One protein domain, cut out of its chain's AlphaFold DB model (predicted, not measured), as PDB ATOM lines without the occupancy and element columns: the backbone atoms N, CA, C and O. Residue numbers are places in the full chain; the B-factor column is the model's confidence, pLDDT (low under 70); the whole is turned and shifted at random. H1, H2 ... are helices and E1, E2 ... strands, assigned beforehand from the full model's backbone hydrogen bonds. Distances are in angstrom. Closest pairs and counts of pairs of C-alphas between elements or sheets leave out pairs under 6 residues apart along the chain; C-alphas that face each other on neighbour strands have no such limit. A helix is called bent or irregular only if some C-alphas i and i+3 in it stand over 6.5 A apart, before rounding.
ATOM      1  N   PRO A  72     194.786 127.455 201.794       53.34
ATOM      2  CA  PRO A  72     194.034 128.663 201.439       53.34
ATOM      3  C   PRO A  72     194.716 129.538 200.370       53.34
ATOM      4  O   PRO A  72     194.056 130.381 199.768       53.34
ATOM      5  N   LYS A  73     196.006 129.316 200.077       58.47
ATOM      6  CA  LYS A  73     196.789 129.981 199.019       58.47
ATOM      7  C   LYS A  73     196.469 129.542 197.580       58.47
ATOM      8  O   LYS A  73     197.205 129.891 196.662       58.47
ATOM      9  N   GLN A  74     195.406 128.772 197.334       64.12
ATOM     10  CA  GLN A  74     195.018 128.409 195.958       64.12
ATOM     11  C   GLN A  74     194.436 129.577 195.144       64.12
ATOM     12  O   GLN A  74     194.337 129.472 193.921       64.12
ATOM     13  N   ASP A  75     194.058 130.680 195.788       72.00
ATOM     14  CA  ASP A  75     193.836 131.949 195.098       72.00
ATOM     15  C   ASP A  75     195.189 132.653 194.947       72.00
ATOM     16  O   ASP A  75     195.800 133.058 195.936       72.00
ATOM     17  N   LEU A  76     195.677 132.780 193.709       79.19
ATOM     18  CA  LEU A  76     196.912 133.511 193.452       79.19
ATOM     19  C   LEU A  76     196.612 135.003 193.510       79.19
ATOM     20  O   LEU A  76     195.857 135.530 192.685       79.19
ATOM     21  N   GLU A  77     197.233 135.686 194.465       80.81
ATOM     22  CA  GLU A  77     197.316 137.137 194.431       80.81
ATOM     23  C   GLU A  77     198.152 137.538 193.214       80.81
ATOM     24  O   GLU A  77     199.337 137.210 193.097       80.81
ATOM     25  N   VAL A  78     197.512 138.214 192.261       80.75
ATOM     26  CA  VAL A  78     198.191 138.761 191.090       80.75
ATOM     27  C   VAL A  78     198.884 140.029 191.549       80.75
ATOM     28  O   VAL A  78     198.322 141.121 191.513       80.75
ATOM     29  N   ASN A  79     200.110 139.862 192.031       76.75
ATOM     30  CA  ASN A  79     200.916 140.969 192.500       76.75
ATOM     31  C   ASN A  79     201.395 141.805 191.301       76.75
ATOM     32  O   ASN A  79     202.352 141.450 190.615       76.75
ATOM     33  N   LEU A  80     200.710 142.924 191.053       81.56
ATOM     34  CA  LEU A  80     201.100 143.925 190.055       81.56
ATOM     35  C   LEU A  80     202.069 144.976 190.622       81.56
ATOM     36  O   LEU A  80     202.370 145.953 189.939       81.56
ATOM     37  N   ALA A  81     202.572 144.822 191.853       75.62
ATOM     38  CA  ALA A  81     203.421 145.832 192.486       75.62
ATOM     39  C   ALA A  81     204.722 146.089 191.712       75.62
ATOM     40  O   ALA A  81     205.237 147.202 191.765       75.62
ATOM     41  N   SER A  82     205.217 145.095 190.968       74.06
ATOM     42  CA  SER A  82     206.404 145.194 190.110       74.06
ATOM     43  C   SER A  82     206.114 145.696 188.688       74.06
ATOM     44  O   SER A  82     207.029 145.780 187.866       74.06
ATOM     45  N   CYS A  83     204.860 146.023 188.360       85.06
ATOM     46  CA  CYS A  83     204.516 146.560 187.051       85.06
ATOM     47  C   CYS A  83     204.905 148.037 186.926       85.06
ATOM     48  O   CYS A  83     204.761 148.832 187.856       85.06
ATOM     49  N   ILE A  84     205.350 148.414 185.727       89.50
ATOM     50  CA  ILE A  84     205.584 149.813 185.372       89.50
ATOM     51  C   ILE A  84     204.261 150.429 184.906       89.50
ATOM     52  O   ILE A  84     203.599 149.883 184.024       89.50
ATOM     53  N   THR A  85     203.883 151.577 185.468       93.94
ATOM     54  CA  THR A  85     202.736 152.376 185.021       93.94
ATOM     55  C   THR A  85     203.115 153.835 184.813       93.94
ATOM     56  O   THR A  85     204.170 154.295 185.243       93.94
ATOM     57  N   ILE A  86     202.218 154.577 184.170       94.25
ATOM     58  CA  ILE A  86     202.309 156.027 184.023       94.25
ATOM     59  C   ILE A  86     201.237 156.638 184.924       94.25
ATOM     60  O   ILE A  86     200.062 156.274 184.817       94.25
ATOM     61  N   CYS A  87     201.623 157.566 185.797       95.19
ATOM     62  CA  CYS A  87     200.675 158.378 186.547       95.19
ATOM     63  C   CYS A  87     199.788 159.143 185.578       95.19
ATOM     64  O   CYS A  87     200.276 159.745 184.632       95.19
ATOM     65  N   ARG A  88     198.477 159.110 185.806       95.88
ATOM     66  CA  ARG A  88     197.496 159.843 184.995       95.88
ATOM     67  C   ARG A  88     196.658 160.784 185.850       95.88
ATOM     68  O   ARG A  88     195.499 161.029 185.524       95.88
ATOM     69  N   TRP A  89     197.213 161.239 186.970       95.00
ATOM     70  CA  TRP A  89     196.580 162.225 187.833       95.00
ATOM     71  C   TRP A  89     196.659 163.608 187.184       95.00
ATOM     72  O   TRP A  89     197.747 164.147 186.978       95.00
ATOM     73  N   GLY A  90     195.511 164.180 186.826       92.62
ATOM     74  CA  GLY A  90     195.439 165.421 186.065       92.62
ATOM     75  C   GLY A  90     196.187 165.289 184.736       92.62
ATOM     76  O   GLY A  90     195.807 164.492 183.879       92.62
ATOM     77  N   ASN A  91     197.269 166.056 184.592       91.75
ATOM     78  CA  ASN A  91     198.165 166.018 183.430       91.75
ATOM     79  C   ASN A  91     199.530 165.375 183.733       91.75
ATOM     80  O   ASN A  91     200.450 165.512 182.928       91.75
ATOM     81  N   CYS A  92     199.686 164.714 184.883       92.94
ATOM     82  CA  CYS A  92     200.920 164.010 185.215       92.94
ATOM     83  C   CYS A  92     201.219 162.918 184.184       92.94
ATOM     84  O   CYS A  92     200.300 162.311 183.634       92.94
ATOM     85  N   GLN A  93     202.507 162.691 183.925       93.00
ATOM     86  CA  GLN A  93     203.014 161.623 183.057       93.00
ATOM     87  C   GLN A  93     204.217 160.898 183.685       93.00
ATOM     88  O   GLN A  93     204.989 160.254 182.977       93.00
ATOM     89  N   GLY A  94     204.393 160.997 185.009       90.44
ATOM     90  CA  GLY A  94     205.486 160.329 185.717       90.44
ATOM     91  C   GLY A  94     205.414 158.808 185.554       90.44
ATOM     92  O   GLY A  94     204.338 158.222 185.680       90.44
ATOM     93  N   VAL A  95     206.548 158.168 185.272       92.25
ATOM     94  CA  VAL A  95     206.661 156.707 185.117       92.25
ATOM     95  C   VAL A  95     207.065 156.084 186.454       92.25
ATOM     96  O   VAL A  95     208.021 156.531 187.076       92.25
ATOM     97  N   TRP A  96     206.357 155.038 186.884       91.06
ATOM     98  CA  TRP A  96     206.517 154.413 188.202       91.06
ATOM     99  C   TRP A  96     206.604 152.897 188.098       91.06
ATOM    100  O   TRP A  96     205.759 152.285 187.458       91.06
ATOM    101  N   CYS A  97     207.592 152.290 188.757       88.75
ATOM    102  CA  CYS A  97     207.834 150.840 188.768       88.75
ATOM    103  C   CYS A  97     207.414 150.133 190.070       88.75
ATOM    104  O   CYS A  97     207.602 148.927 190.199       88.75
ATOM    105  N   ARG A  98     206.874 150.884 191.037       89.44
ATOM    106  CA  ARG A  98     206.410 150.390 192.339       89.44
ATOM    107  C   ARG A  98     205.002 150.881 192.625       89.44
ATOM    108  O   ARG A  98     204.809 151.940 193.224       89.44
ATOM    109  N   LEU A  99     204.011 150.134 192.148       91.12
ATOM    110  CA  LEU A  99     202.613 150.567 192.242       91.12
ATOM    111  C   LEU A  99     202.115 150.613 193.693       91.12
ATOM    112  O   LEU A  99     201.330 151.492 194.038       91.12
ATOM    113  N   ASP A 100     202.626 149.725 194.548       88.50
ATOM    114  CA  ASP A 100     202.317 149.649 195.982       88.50
ATOM    115  C   ASP A 100     202.727 150.912 196.754       88.50
ATOM    116  O   ASP A 100     202.123 151.256 197.772       88.50
ATOM    117  N   LYS A 101     203.760 151.614 196.275       90.44
ATOM    118  CA  LYS A 101     204.245 152.864 196.873       90.44
ATOM    119  C   LYS A 101     203.866 154.104 196.100       90.44
ATOM    120  O   LYS A 101     204.058 155.196 196.617       90.44
ATOM    121  N   MET A 102     203.268 153.977 194.922       92.25
ATOM    122  CA  MET A 102     202.911 155.129 194.100       92.25
ATOM    123  C   MET A 102     202.045 156.142 194.863       92.25
ATOM    124  O   MET A 102     202.258 157.346 194.746       92.25
ATOM    125  N   TRP A 103     201.110 155.686 195.702       92.56
ATOM    126  CA  TRP A 103     200.343 156.607 196.541       92.56
ATOM    127  C   TRP A 103     201.241 157.397 197.503       92.56
ATOM    128  O   TRP A 103     201.174 158.621 197.525       92.56
ATOM    129  N   CYS A 104     202.085 156.716 198.279       91.06
ATOM    130  CA  CYS A 104     202.900 157.350 199.315       91.06
ATOM    131  C   CYS A 104     204.139 158.072 198.784       91.06
ATOM    132  O   CYS A 104     204.598 158.973 199.460       91.06
ATOM    133  N   ASP A 105     204.681 157.706 197.627       90.44
ATOM    134  CA  ASP A 105     205.947 158.258 197.125       90.44
ATOM    135  C   ASP A 105     205.708 159.306 196.028       90.44
ATOM    136  O   ASP A 105     206.486 160.249 195.886       90.44
ATOM    137  N   HIS A 106     204.614 159.165 195.266       91.88
ATOM    138  CA  HIS A 106     204.292 160.041 194.140       91.88
ATOM    139  C   HIS A 106     203.083 160.935 194.389       91.88
ATOM    140  O   HIS A 106     203.165 162.141 194.223       91.88
ATOM    141  N   ILE A 107     201.934 160.358 194.736       91.94
ATOM    142  CA  ILE A 107     200.667 161.110 194.768       91.94
ATOM    143  C   ILE A 107     200.560 161.936 196.053       91.94
ATOM    144  O   ILE A 107     200.086 163.068 196.043       91.94
ATOM    145  N   PHE A 108     201.000 161.361 197.167       90.88
ATOM    146  CA  PHE A 108     200.873 161.927 198.507       90.88
ATOM    147  C   PHE A 108     202.224 162.125 199.207       90.88
ATOM    148  O   PHE A 108     202.263 162.481 200.388       90.88
ATOM    149  N   GLY A 109     203.316 161.871 198.484       84.81
ATOM    150  CA  GLY A 109     204.640 161.754 199.065       84.81
ATOM    151  C   GLY A 109     205.248 163.026 199.602       84.81
ATOM    152  O   GLY A 109     204.849 164.151 199.296       84.81
ATOM    153  N   ASP A 110     206.218 162.804 200.478       64.50
ATOM    154  CA  ASP A 110     206.898 163.850 201.211       64.50
ATOM    155  C   ASP A 110     208.023 164.426 200.355       64.50
ATOM    156  O   ASP A 110     209.106 163.856 200.290       64.50
ATOM    157  N   TYR A 111     207.710 165.545 199.690       52.16
ATOM    158  CA  TYR A 111     208.538 166.706 199.303       52.16
ATOM    159  C   TYR A 111     209.901 166.523 198.601       52.16
ATOM    160  O   TYR A 111     210.421 167.500 198.068       52.16
ATOM    161  N   ASN A 112     210.483 165.327 198.551       58.38
ATOM    162  CA  ASN A 112     211.833 165.093 198.041       58.38
ATOM    163  C   ASN A 112     211.857 164.783 196.544       58.38
ATOM    164  O   ASN A 112     212.923 164.822 195.933       58.38
ATOM    165  N   THR A 113     210.698 164.520 195.937       61.25
ATOM    166  CA  THR A 113     210.545 164.623 194.488       61.25
ATOM    167  C   THR A 113     209.771 165.905 194.192       61.25
ATOM    168  O   THR A 113     208.670 166.094 194.722       61.25
ATOM    169  N   PRO A 114     210.314 166.810 193.359       67.50
ATOM    170  CA  PRO A 114     209.615 168.041 193.011       67.50
ATOM    171  C   PRO A 114     208.262 167.752 192.363       67.50
ATOM    172  O   PRO A 114     207.391 168.599 192.436       67.50
ATOM    173  N   GLU A 115     208.061 166.563 191.788       64.62
ATOM    174  CA  GLU A 115     206.823 166.108 191.151       64.62
ATOM    175  C   GLU A 115     205.734 165.696 192.156       64.62
ATOM    176  O   GLU A 115     204.565 166.028 191.957       64.62
ATOM    177  N   GLY A 116     206.084 165.016 193.258       64.38
ATOM    178  CA  GLY A 116     205.080 164.495 194.196       64.38
ATOM    179  C   GLY A 116     204.409 165.562 195.064       64.38
ATOM    180  O   GLY A 116     203.255 165.424 195.474       64.38
ATOM    181  N   ALA A 117     205.089 166.694 195.264       75.19
ATOM    182  CA  ALA A 117     204.549 167.832 196.003       75.19
ATOM    183  C   ALA A 117     203.286 168.443 195.353       75.19
ATOM    184  O   ALA A 117     202.463 169.040 196.051       75.19
ATOM    185  N   TRP A 118     203.099 168.281 194.036       83.81
ATOM    186  CA  TRP A 118     202.012 168.933 193.295       83.81
ATOM    187  C   TRP A 118     200.663 168.268 193.553       83.81
ATOM    188  O   TRP A 118     199.681 168.949 193.846       83.81
ATOM    189  N   HIS A 119     200.609 166.936 193.503       91.69
ATOM    190  CA  HIS A 119     199.360 166.194 193.687       91.69
ATOM    191  C   HIS A 119     198.826 166.332 195.108       91.69
ATOM    192  O   HIS A 119     197.638 166.588 195.300       91.69
ATOM    193  N   LYS A 120     199.715 166.266 196.103       92.25
ATOM    194  CA  LYS A 120     199.362 166.484 197.508       92.25
ATOM    195  C   LYS A 120     198.711 167.850 197.723       92.25
ATOM    196  O   LYS A 120     197.685 167.931 198.393       92.25
ATOM    197  N   ALA A 121     199.257 168.911 197.125       91.44
ATOM    198  CA  ALA A 121     198.677 170.249 197.214       91.44
ATOM    199  C   ALA A 121     197.292 170.325 196.552       91.44
ATOM    200  O   ALA A 121     196.375 170.890 197.142       91.44
ATOM    201  N   GLU A 122     197.103 169.722 195.374       92.00
ATOM    202  CA  GLU A 122     195.794 169.660 194.703       92.00
ATOM    203  C   GLU A 122     194.748 168.880 195.512       92.00
ATOM    204  O   GLU A 122     193.583 169.275 195.556       92.00
ATOM    205  N   ILE A 123     195.157 167.792 196.170       92.75
ATOM    206  CA  ILE A 123     194.277 166.962 196.999       92.75
ATOM    207  C   ILE A 123     193.914 167.679 198.305       92.75
ATOM    208  O   ILE A 123     192.756 167.648 198.723       92.75
ATOM    209  N   LEU A 124     194.883 168.332 198.951       92.31
ATOM    210  CA  LEU A 124     194.683 168.990 200.242       92.31
ATOM    211  C   LEU A 124     194.088 170.397 200.127       92.31
ATOM    212  O   LEU A 124     193.473 170.858 201.084       92.31
ATOM    213  N   ALA A 125     194.226 171.090 198.991       91.06
ATOM    214  CA  ALA A 125     193.718 172.454 198.839       91.06
ATOM    215  C   ALA A 125     192.203 172.584 199.112       91.06
ATOM    216  O   ALA A 125     191.835 173.501 199.847       91.06
ATOM    217  N   PRO A 126     191.322 171.689 198.612       87.75
ATOM    218  CA  PRO A 126     189.903 171.699 198.976       87.75
ATOM    219  C   PRO A 126     189.668 171.305 200.441       87.75
ATOM    220  O   PRO A 126     188.878 171.935 201.136       87.75
ATOM    221  N   HIS A 127     190.383 170.288 200.928       84.62
ATOM    222  CA  HIS A 127     190.195 169.753 202.280       84.62
ATOM    223  C   HIS A 127     190.591 170.754 203.379       84.62
ATOM    224  O   HIS A 127     189.909 170.875 204.390       84.62
ATOM    225  N   ASN A 128     191.655 171.532 203.161       88.25
ATOM    226  CA  ASN A 128     192.106 172.557 204.104       88.25
ATOM    227  C   ASN A 128     191.138 173.747 204.204       88.25
ATOM    228  O   ASN A 128     191.169 174.469 205.198       88.25
ATOM    229  N   GLN A 129     190.306 173.983 203.185       89.62
ATOM    230  CA  GLN A 129     189.288 175.037 203.222       89.62
ATOM    231  C   GLN A 129     188.048 174.585 203.994       89.62
ATOM    232  O   GLN A 129     187.452 175.381 204.719       89.62
ATOM    233  N   LEU A 130     187.666 173.315 203.840       88.69
ATOM    234  CA  LEU A 130     186.481 172.725 204.448       88.69
ATOM    235  C   LEU A 130     186.787 171.263 204.838       88.69
ATOM    236  O   LEU A 130     186.907 170.417 203.950       88.69
ATOM    237  N   PRO A 131     186.879 170.931 206.141       86.19
ATOM    238  CA  PRO A 131     187.326 169.607 206.596       86.19
ATOM    239  C   PRO A 131     186.410 168.459 206.140       86.19
ATOM    240  O   PRO A 131     186.886 167.354 205.893       86.19
ATOM    241  N   ASP A 132     185.119 168.727 205.928       90.25
ATOM    242  CA  ASP A 132     184.149 167.735 205.440       90.25
ATOM    243  C   ASP A 132     184.080 167.644 203.905       90.25
ATOM    244  O   ASP A 132     183.248 166.926 203.336       90.25
ATOM    245  N   GLN A 133     184.931 168.389 203.194       92.75
ATOM    246  CA  GLN A 133     184.877 168.437 201.744       92.75
ATOM    247  C   GLN A 133     185.500 167.190 201.117       92.75
ATOM    248  O   GLN A 133     186.648 166.819 201.361       92.75
ATOM    249  N   LYS A 134     184.713 166.555 200.246       95.31
ATOM    250  CA  LYS A 134     185.165 165.447 199.407       95.31
ATOM    251  C   LYS A 134     186.093 165.969 198.312       95.31
ATOM    252  O   LYS A 134     185.814 166.988 197.683       95.31
ATOM    253  N   VAL A 135     187.148 165.219 198.029       95.62
ATOM    254  CA  VAL A 135     188.107 165.496 196.960       95.62
ATOM    255  C   VAL A 135     187.707 164.723 195.705       95.62
ATOM    256  O   VAL A 135     187.343 163.547 195.779       95.62
ATOM    257  N   LYS A 136     187.759 165.379 194.541       96.62
ATOM    258  CA  LYS A 136     187.549 164.735 193.235       96.62
ATOM    259  C   LYS A 136     188.799 163.941 192.852       96.62
ATOM    260  O   LYS A 136     189.903 164.476 192.885       96.62
ATOM    261  N   CYS A 137     188.633 162.682 192.458       97.25
ATOM    262  CA  CYS A 137     189.701 161.922 191.821       97.25
ATOM    263  C   CYS A 137     190.006 162.553 190.459       97.25
ATOM    264  O   CYS A 137     189.101 162.688 189.638       97.25
ATOM    265  N   LEU A 138     191.257 162.953 190.225       96.25
ATOM    266  CA  LEU A 138     191.683 163.572 188.964       96.25
ATOM    267  C   LEU A 138     192.369 162.581 188.024       96.25
ATOM    268  O   LEU A 138     192.984 162.987 187.041       96.25
ATOM    269  N   TRP A 139     192.295 161.282 188.309       96.88
ATOM    270  CA  TRP A 139     192.808 160.279 187.388       96.88
ATOM    271  C   TRP A 139     192.075 160.366 186.047       96.88
ATOM    272  O   TRP A 139     190.867 160.599 186.013       96.88
ATOM    273  N   ARG A 140     192.780 160.166 184.929       96.25
ATOM    274  CA  ARG A 140     192.201 160.279 183.580       96.25
ATOM    275  C   ARG A 140     190.876 159.514 183.451       96.25
ATOM    276  O   ARG A 140     190.844 158.296 183.621       96.25
ATOM    277  N   ASN A 141     189.819 160.240 183.078       95.56
ATOM    278  CA  ASN A 141     188.436 159.761 182.935       95.56
ATOM    279  C   ASN A 141     187.768 159.287 184.241       95.56
ATOM    280  O   ASN A 141     186.767 158.573 184.193       95.56
ATOM    281  N   CYS A 142     188.292 159.673 185.403       97.12
ATOM    282  CA  CYS A 142     187.629 159.495 186.685       97.12
ATOM    283  C   CYS A 142     187.076 160.834 187.169       97.12
ATOM    284  O   CYS A 142     187.769 161.846 187.153       97.12
ATOM    285  N   GLU A 143     185.814 160.846 187.593       94.50
ATOM    286  CA  GLU A 143     185.163 162.050 188.126       94.50
ATOM    287  C   GLU A 143     184.533 161.836 189.504       94.50
ATOM    288  O   GLU A 143     183.788 162.681 189.998       94.50
ATOM    289  N   ARG A 144     184.822 160.695 190.135       97.69
ATOM    290  CA  ARG A 144     184.251 160.329 191.431       97.69
ATOM    291  C   ARG A 144     184.868 161.172 192.551       97.69
ATOM    292  O   ARG A 144     186.040 161.537 192.493       97.69
ATOM    293  N   THR A 145     184.083 161.453 193.588       97.25
ATOM    294  CA  THR A 145     184.503 162.244 194.756       97.25
ATOM    295  C   THR A 145     184.516 161.397 196.023       97.25
ATOM    296  O   THR A 145     183.553 160.667 196.268       97.25
ATOM    297  N   PHE A 146     185.540 161.544 196.864       96.94
ATOM    298  CA  PHE A 146     185.740 160.739 198.075       96.94
ATOM    299  C   PHE A 146     186.208 161.592 199.257       96.94
ATOM    300  O   PHE A 146     186.793 162.652 199.036       96.94
ATOM    301  N   PRO A 147     186.006 161.150 200.512       95.69
ATOM    302  CA  PRO A 147     186.847 161.634 201.605       95.69
ATOM    303  C   PRO A 147     188.323 161.329 201.295       95.69
ATOM    304  O   PRO A 147     188.607 160.371 200.572       95.69
ATOM    305  N   VAL A 148     189.253 162.115 201.843       93.06
ATOM    306  CA  VAL A 148     190.701 161.955 201.590       93.06
ATOM    307  C   VAL A 148     191.159 160.518 201.874       93.06
ATOM    308  O   VAL A 148     191.812 159.905 201.032       93.06
ATOM    309  N   ASP A 149     190.697 159.929 202.979       91.44
ATOM    310  CA  ASP A 149     191.015 158.542 203.355       91.44
ATOM    311  C   ASP A 149     190.473 157.506 202.356       91.44
ATOM    312  O   ASP A 149     191.083 156.464 202.112       91.44
ATOM    313  N   GLY A 150     189.326 157.797 201.733       96.00
ATOM    314  CA  GLY A 150     188.707 156.932 200.728       96.00
ATOM    315  C   GLY A 150     189.347 157.049 199.344       96.00
ATOM    316  O   GLY A 150     189.252 156.115 198.545       96.00
ATOM    317  N   LEU A 151     190.013 158.170 199.054       96.25
ATOM    318  CA  LEU A 151     190.646 158.422 197.762       96.25
ATOM    319  C   LEU A 151     191.821 157.468 197.512       96.25
ATOM    320  O   LEU A 151     191.942 156.951 196.403       96.25
ATOM    321  N   LYS A 152     192.628 157.180 198.542       95.44
ATOM    322  CA  LYS A 152     193.737 156.216 198.454       95.44
ATOM    323  C   LYS A 152     193.254 154.867 197.940       95.44
ATOM    324  O   LYS A 152     193.675 154.407 196.880       95.44
ATOM    325  N   LYS A 153     192.307 154.277 198.674       94.50
ATOM    326  CA  LYS A 153     191.730 152.974 198.346       94.50
ATOM    327  C   LYS A 153     191.102 152.978 196.955       94.50
ATOM    328  O   LYS A 153     191.291 152.042 196.190       94.50
ATOM    329  N   HIS A 154     190.400 154.053 196.599       96.00
ATOM    330  CA  HIS A 154     189.828 154.198 195.268       96.00
ATOM    331  C   HIS A 154     190.885 154.118 194.155       96.00
ATOM    332  O   HIS A 154     190.660 153.406 193.183       96.00
ATOM    333  N   ILE A 155     192.022 154.810 194.275       95.44
ATOM    334  CA  ILE A 155     193.076 154.767 193.250       95.44
ATOM    335  C   ILE A 155     193.719 153.381 193.174       95.44
ATOM    336  O   ILE A 155     193.881 152.844 192.076       95.44
ATOM    337  N   GLU A 156     194.057 152.800 194.325       93.81
ATOM    338  CA  GLU A 156     194.659 151.465 194.417       93.81
ATOM    339  C   GLU A 156     193.758 150.398 193.772       93.81
ATOM    340  O   GLU A 156     194.231 149.591 192.965       93.81
ATOM    341  N   ASP A 157     192.452 150.457 194.045       91.94
ATOM    342  CA  ASP A 157     191.468 149.497 193.544       91.94
ATOM    343  C   ASP A 157     191.074 149.755 192.083       91.94
ATOM    344  O   ASP A 157     190.941 148.809 191.309       91.94
ATOM    345  N   GLU A 158     190.829 151.009 191.689       94.38
ATOM    346  CA  GLU A 158     190.230 151.335 190.386       94.38
ATOM    347  C   GLU A 158     191.248 151.585 189.278       94.38
ATOM    348  O   GLU A 158     190.983 151.250 188.121       94.38
ATOM    349  N   HIS A 159     192.394 152.176 189.614       94.50
ATOM    350  CA  HIS A 159     193.345 152.687 188.628       94.50
ATOM    351  C   HIS A 159     194.654 151.908 188.594       94.50
ATOM    352  O   HIS A 159     195.202 151.707 187.510       94.50
ATOM    353  N   LEU A 160     195.134 151.456 189.753       92.94
ATOM    354  CA  LEU A 160     196.357 150.656 189.858       92.94
ATOM    355  C   LEU A 160     196.079 149.152 189.835       92.94
ATOM    356  O   LEU A 160     196.965 148.384 189.479       92.94
ATOM    357  N   LEU A 161     194.847 148.747 190.165       91.81
ATOM    358  CA  LEU A 161     194.415 147.351 190.220       91.81
ATOM    359  C   LEU A 161     195.330 146.486 191.107       91.81
ATOM    360  O   LEU A 161     195.579 145.331 190.771       91.81
ATOM    361  N   LEU A 162     195.828 147.032 192.224       89.44
ATOM    362  CA  LEU A 162     196.843 146.367 193.056       89.44
ATOM    363  C   LEU A 162     196.397 144.994 193.566       89.44
ATOM    364  O   LEU A 162     197.188 144.057 193.582       89.44
ATOM    365  N   TYR A 163     195.126 144.878 193.950       87.38
ATOM    366  CA  TYR A 163     194.587 143.696 194.618       87.38
ATOM    367  C   TYR A 163     193.662 142.914 193.682       87.38
ATOM    368  O   TYR A 163     192.426 142.998 193.753       87.38
ATOM    369  N   ARG A 164     194.263 142.155 192.759       91.06
ATOM    370  CA  ARG A 164     193.547 141.191 191.914       91.06
ATOM    371  C   ARG A 164     193.815 139.772 192.384       91.06
ATOM    372  O   ARG A 164     194.945 139.400 192.682       91.06
ATOM    373  N   LEU A 165     192.761 138.971 192.393       90.81
ATOM    374  CA  LEU A 165     192.838 137.539 192.630       90.81
ATOM    375  C   LEU A 165     192.620 136.809 191.314       90.81
ATOM    376  O   LEU A 165     191.709 137.158 190.554       90.81
ATOM    377  N   ARG A 166     193.441 135.789 191.068       92.44
ATOM    378  CA  ARG A 166     193.283 134.852 189.959       92.44
ATOM    379  C   ARG A 166     193.072 133.441 190.498       92.44
ATOM    380  O   ARG A 166     193.897 132.911 191.240       92.44
ATOM    381  N   CYS A 167     192.002 132.806 190.038       92.38
ATOM    382  CA  CYS A 167     191.745 131.397 190.298       92.38
ATOM    383  C   CYS A 167     192.728 130.521 189.514       92.38
ATOM    384  O   CYS A 167     192.761 130.591 188.282       92.38
ATOM    385  N   ILE A 168     193.461 129.631 190.187       91.44
ATOM    386  CA  ILE A 168     194.379 128.690 189.518       91.44
ATOM    387  C   ILE A 168     193.666 127.648 188.652       91.44
ATOM    388  O   ILE A 168     194.246 127.145 187.696       91.44
ATOM    389  N   HIS A 169     192.413 127.317 188.976       91.62
ATOM    390  CA  HIS A 169     191.697 126.207 188.337       91.62
ATOM    391  C   HIS A 169     190.997 126.620 187.044       91.62
ATOM    392  O   HIS A 169     190.902 125.826 186.115       91.62
ATOM    393  N   CYS A 170     190.479 127.850 186.978       94.31
ATOM    394  CA  CYS A 170     189.728 128.342 185.819       94.31
ATOM    395  C   CYS A 170     190.314 129.611 185.186       94.31
ATOM    396  O   CYS A 170     189.792 130.073 184.176       94.31
ATOM    397  N   GLY A 171     191.351 130.207 185.784       93.00
ATOM    398  CA  GLY A 171     191.982 131.433 185.290       93.00
ATOM    399  C   GLY A 171     191.151 132.709 185.463       93.00
ATOM    400  O   GLY A 171     191.596 133.769 185.030       93.00
ATOM    401  N   THR A 172     189.967 132.641 186.087       94.25
ATOM    402  CA  THR A 172     189.133 133.831 186.340       94.25
ATOM    403  C   THR A 172     189.903 134.817 187.206       94.25
ATOM    404  O   THR A 172     190.400 134.442 188.266       94.25
ATOM    405  N   GLU A 173     189.982 136.073 186.767       94.00
ATOM    406  CA  GLU A 173     190.758 137.117 187.431       94.00
ATOM    407  C   GLU A 173     189.924 138.381 187.642       94.00
ATOM    408  O   GLU A 173     189.556 139.071 186.689       94.00
ATOM    409  N   ASN A 174     189.670 138.727 188.901       93.44
ATOM    410  CA  ASN A 174     188.879 139.894 189.288       93.44
ATOM    411  C   ASN A 174     189.546 140.629 190.454       93.44
ATOM    412  O   ASN A 174     190.464 140.118 191.087       93.44
ATOM    413  N   ARG A 175     189.074 141.843 190.755       91.06
ATOM    414  CA  ARG A 175     189.426 142.516 192.017       91.06
ATOM    415  C   ARG A 175     188.919 141.695 193.201       91.06
ATOM    416  O   ARG A 175     187.858 141.083 193.075       91.06
ATOM    417  N   ASP A 176     189.620 141.739 194.332       88.00
ATOM    418  CA  ASP A 176     189.334 140.911 195.518       88.00
ATOM    419  C   ASP A 176     187.840 140.897 195.918       88.00
ATOM    420  O   ASP A 176     187.210 139.841 195.971       88.00
ATOM    421  N   GLY A 177     187.214 142.070 196.079       88.50
ATOM    422  CA  GLY A 177     185.798 142.169 196.458       88.50
ATOM    423  C   GLY A 177     184.826 141.489 195.470       88.50
ATOM    424  O   GLY A 177     184.071 140.596 195.862       88.50
ATOM    425  N   PRO A 178     184.793 141.894 194.185       90.75
ATOM    426  CA  PRO A 178     184.016 141.206 193.154       90.75
ATOM    427  C   PRO A 178     184.345 139.717 193.023       90.75
ATOM    428  O   PRO A 178     183.416 138.923 192.928       90.75
ATOM    429  N   TYR A 179     185.626 139.341 193.080       92.81
ATOM    430  CA  TYR A 179     186.082 137.953 192.987       92.81
ATOM    431  C   TYR A 179     185.425 137.079 194.057       92.81
ATOM    432  O   TYR A 179     184.774 136.086 193.735       92.81
ATOM    433  N   ARG A 180     185.496 137.496 195.326       90.75
ATOM    434  CA  ARG A 180     184.893 136.756 196.442       90.75
ATOM    435  C   ARG A 180     183.375 136.622 196.326       90.75
ATOM    436  O   ARG A 180     182.835 135.612 196.758       90.75
ATOM    437  N   ARG A 181     182.684 137.612 195.746       93.00
ATOM    438  CA  ARG A 181     181.217 137.583 195.588       93.00
ATOM    439  C   ARG A 181     180.744 136.721 194.423       93.00
ATOM    440  O   ARG A 181     179.711 136.077 194.550       93.00
ATOM    441  N   THR A 182     181.435 136.767 193.285       95.00
ATOM    442  CA  THR A 182     180.951 136.132 192.046       95.00
ATOM    443  C   THR A 182     181.598 134.787 191.762       95.00
ATOM    444  O   THR A 182     180.947 133.914 191.198       95.00
ATOM    445  N   HIS A 183     182.862 134.613 192.139       94.25
ATOM    446  CA  HIS A 183     183.601 133.372 191.940       94.25
ATOM    447  C   HIS A 183     183.747 132.589 193.251       94.25
ATOM    448  O   HIS A 183     183.658 131.363 193.251       94.25
ATOM    449  N   GLY A 184     183.929 133.296 194.370       91.81
ATOM    450  CA  GLY A 184     184.272 132.677 195.646       91.81
ATOM    451  C   GLY A 184     185.730 132.201 195.679       91.81
ATOM    452  O   GLY A 184     186.497 132.478 194.750       91.81
ATOM    453  N   PRO A 185     186.142 131.512 196.753       90.75
ATOM    454  CA  PRO A 185     187.492 130.966 196.857       90.75
ATOM    455  C   PRO A 185     187.745 129.892 195.788       90.75
ATOM    456  O   PRO A 185     186.830 129.156 195.406       90.75
ATOM    457  N   ALA A 186     189.000 129.721 195.357       89.75
ATOM    458  CA  ALA A 186     189.400 128.657 194.422       89.75
ATOM    459  C   ALA A 186     188.978 127.241 194.879       89.75
ATOM    460  O   ALA A 186     188.788 126.345 194.049       89.75
ATOM    461  N   SER A 187     188.771 127.039 196.185       86.19
ATOM    462  CA  SER A 187     188.229 125.805 196.776       86.19
ATOM    463  C   SER A 187     186.851 125.420 196.232       86.19
ATOM    464  O   SER A 187     186.566 124.238 196.056       86.19
ATOM    465  N   MET A 188     186.021 126.416 195.924       89.69
ATOM    466  CA  MET A 188     184.654 126.258 195.430       89.69
ATOM    467  C   MET A 188     184.562 126.399 193.909       89.69
ATOM    468  O   MET A 188     183.470 126.370 193.345       89.69
ATOM    469  N   CYS A 189     185.698 126.557 193.224       92.19
ATOM    470  CA  CYS A 189     185.707 126.687 191.777       92.19
ATOM    471  C   CYS A 189     185.144 125.407 191.128       92.19
ATOM    472  O   CYS A 189     185.676 124.323 191.378       92.19
ATOM    473  N   PRO A 190     184.160 125.494 190.212       92.94
ATOM    474  CA  PRO A 190     183.627 124.321 189.513       92.94
ATOM    475  C   PRO A 190     184.671 123.548 188.697       92.94
ATOM    476  O   PRO A 190     184.460 122.381 188.375       92.94
ATOM    477  N   GLN A 191     185.794 124.187 188.344       93.50
ATOM    478  CA  GLN A 191     186.907 123.540 187.646       93.50
ATOM    479  C   GLN A 191     187.933 122.895 188.583       93.50
ATOM    480  O   GLN A 191     188.781 122.150 188.100       93.50
ATOM    481  N   ASN A 192     187.832 123.104 189.899       91.38
ATOM    482  CA  ASN A 192     188.708 122.467 190.876       91.38
ATOM    483  C   ASN A 192     188.473 120.939 190.881       91.38
ATOM    484  O   ASN A 192     187.359 120.493 191.182       91.38
ATOM    485  N   PRO A 193     189.492 120.108 190.584       88.25
ATOM    486  CA  PRO A 193     189.341 118.654 190.549       88.25
ATOM    487  C   PRO A 193     188.827 118.061 191.866       88.25
ATOM    488  O   PRO A 193     188.033 117.121 191.846       88.25
ATOM    489  N   ARG A 194     189.219 118.635 193.011       84.62
ATOM    490  CA  ARG A 194     188.767 118.174 194.332       84.62
ATOM    491  C   ARG A 194     187.297 118.497 194.572       84.62
ATOM    492  O   ARG A 194     186.569 117.645 195.067       84.62
ATOM    493  N   PHE A 195     186.852 119.679 194.146       86.50
ATOM    494  CA  PHE A 195     185.439 120.058 194.206       86.50
ATOM    495  C   PHE A 195     184.570 119.117 193.357       86.50
ATOM    496  O   PHE A 195     183.472 118.732 193.759       86.50
ATOM    497  N   LYS A 196     185.068 118.674 192.193       86.69
ATOM    498  CA  LYS A 196     184.382 117.655 191.377       86.69
ATOM    499  C   LYS A 196     184.310 116.305 192.102       86.69
ATOM    500  O   LYS A 196     183.248 115.691 192.124       86.69
ATOM    501  N   GLN A 197     185.401 115.862 192.729       86.12
ATOM    502  CA  GLN A 197     185.447 114.594 193.473       86.12
ATOM    503  C   GLN A 197     184.506 114.582 194.684       86.12
ATOM    504  O   GLN A 197     183.776 113.611 194.867       86.12
ATOM    505  N   SER A 198     184.458 115.659 195.474       81.12
ATOM    506  CA  SER A 198     183.577 115.741 196.647       81.12
ATOM    507  C   SER A 198     182.094 115.712 196.273       81.12
ATOM    508  O   SER A 198     181.297 115.100 196.978       81.12
TER     509      SER A 198
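What this domain is: This is residues 72 to 198 of the 253 residues of the protein "Cell wall integrity transcriptional regulator CAS5 (Caspofungin sensitivity protein 5)" of Ganoderma boninense (UniProt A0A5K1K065). The model is a drawn-out, loosely built shape in two parts: a small three-stranded sheet with H4 over it, and a looser group of three helices, H1, H2 and H3, with two long loops, residues 80 to 98 and 130 to 147, each pinched by a short antiparallel pairing. H3 leads from the helical part into the sheet, and H5 lies beyond the sheet, at the far end from H2. The printed part has 127 residues, with five named helices and three named strands in the order E1 H1 H2 H3 E2 E3 H4 H5; the sheet runs E1 E2 E3, antiparallel. The class is mixed, with under half of the residues in named elements. The whole is loose, with a radius of gyration of the C-alphas of 18.2 A, and only just elongated, spanning 60 by 31 by 24 A.

How they stand to each other: Start at E1, residues 75 to 79, an edge strand antiparallel to E2, residues 163 to 167; look for N 76 and O 166, 3.0 A apart. E2 and E3, residues 173 to 175, form a hairpin, with N 165 and O 174 2.9 A apart. Go on to H1, residues 99 to 107, which touches residues 116 to 120 of H2, residues 116 to 129, at a steep tilt of 65 degrees; their closest C-alphas are those of His 106 and Gly 116, 4.5 A. H1 and H3, residues 148 to 160, only just touch, with 3 pairs of C-alphas within 8 A, closest at Leu 99 and Leu 160, 6.7 A. H2 and H3 are close but not clearly touching. H3 only grazes the sheet, with residues 156 to 158. H4, residues 176 to 182, is on the sheet over E3, at a height over the sheet of 7.7 A. H5, residues 193 to 198, is apart from H4. In H4 and H5 every O i to N i+4 pair is within hydrogen-bond range; in H1 3 of 5 are, in H2 6 of 10, in H3 6 of 9.

Where its parts are: Find C-alpha 75 at (193.836, 131.949, 195.098); E1 runs 11.8 A from there. H1 spans 11.0 A and is irregular, C-alphas 100 and 103 being 7.3 A apart. H2 spans 21.0 A from C-alpha 116 at (205.080, 164.495, 194.196), and is only just irregular, with C-alphas 123 and 126 6.7 A apart. H3 spans 17.2 A, E2 13.3 A, E3 7.2 A, H4 10.3 A and H5 8.9 A, ending at C-alpha 198 (183.577, 115.741, 196.647).

The domain as a whole: The C-alphas farthest apart are those of Gln 129 and Gln 197, 61.3 A. The printed part has no cut. The links E1 to H1 and H2 to H3 are long. Confidence is low, under 70, at residues 72 to 74 and 110 to 116.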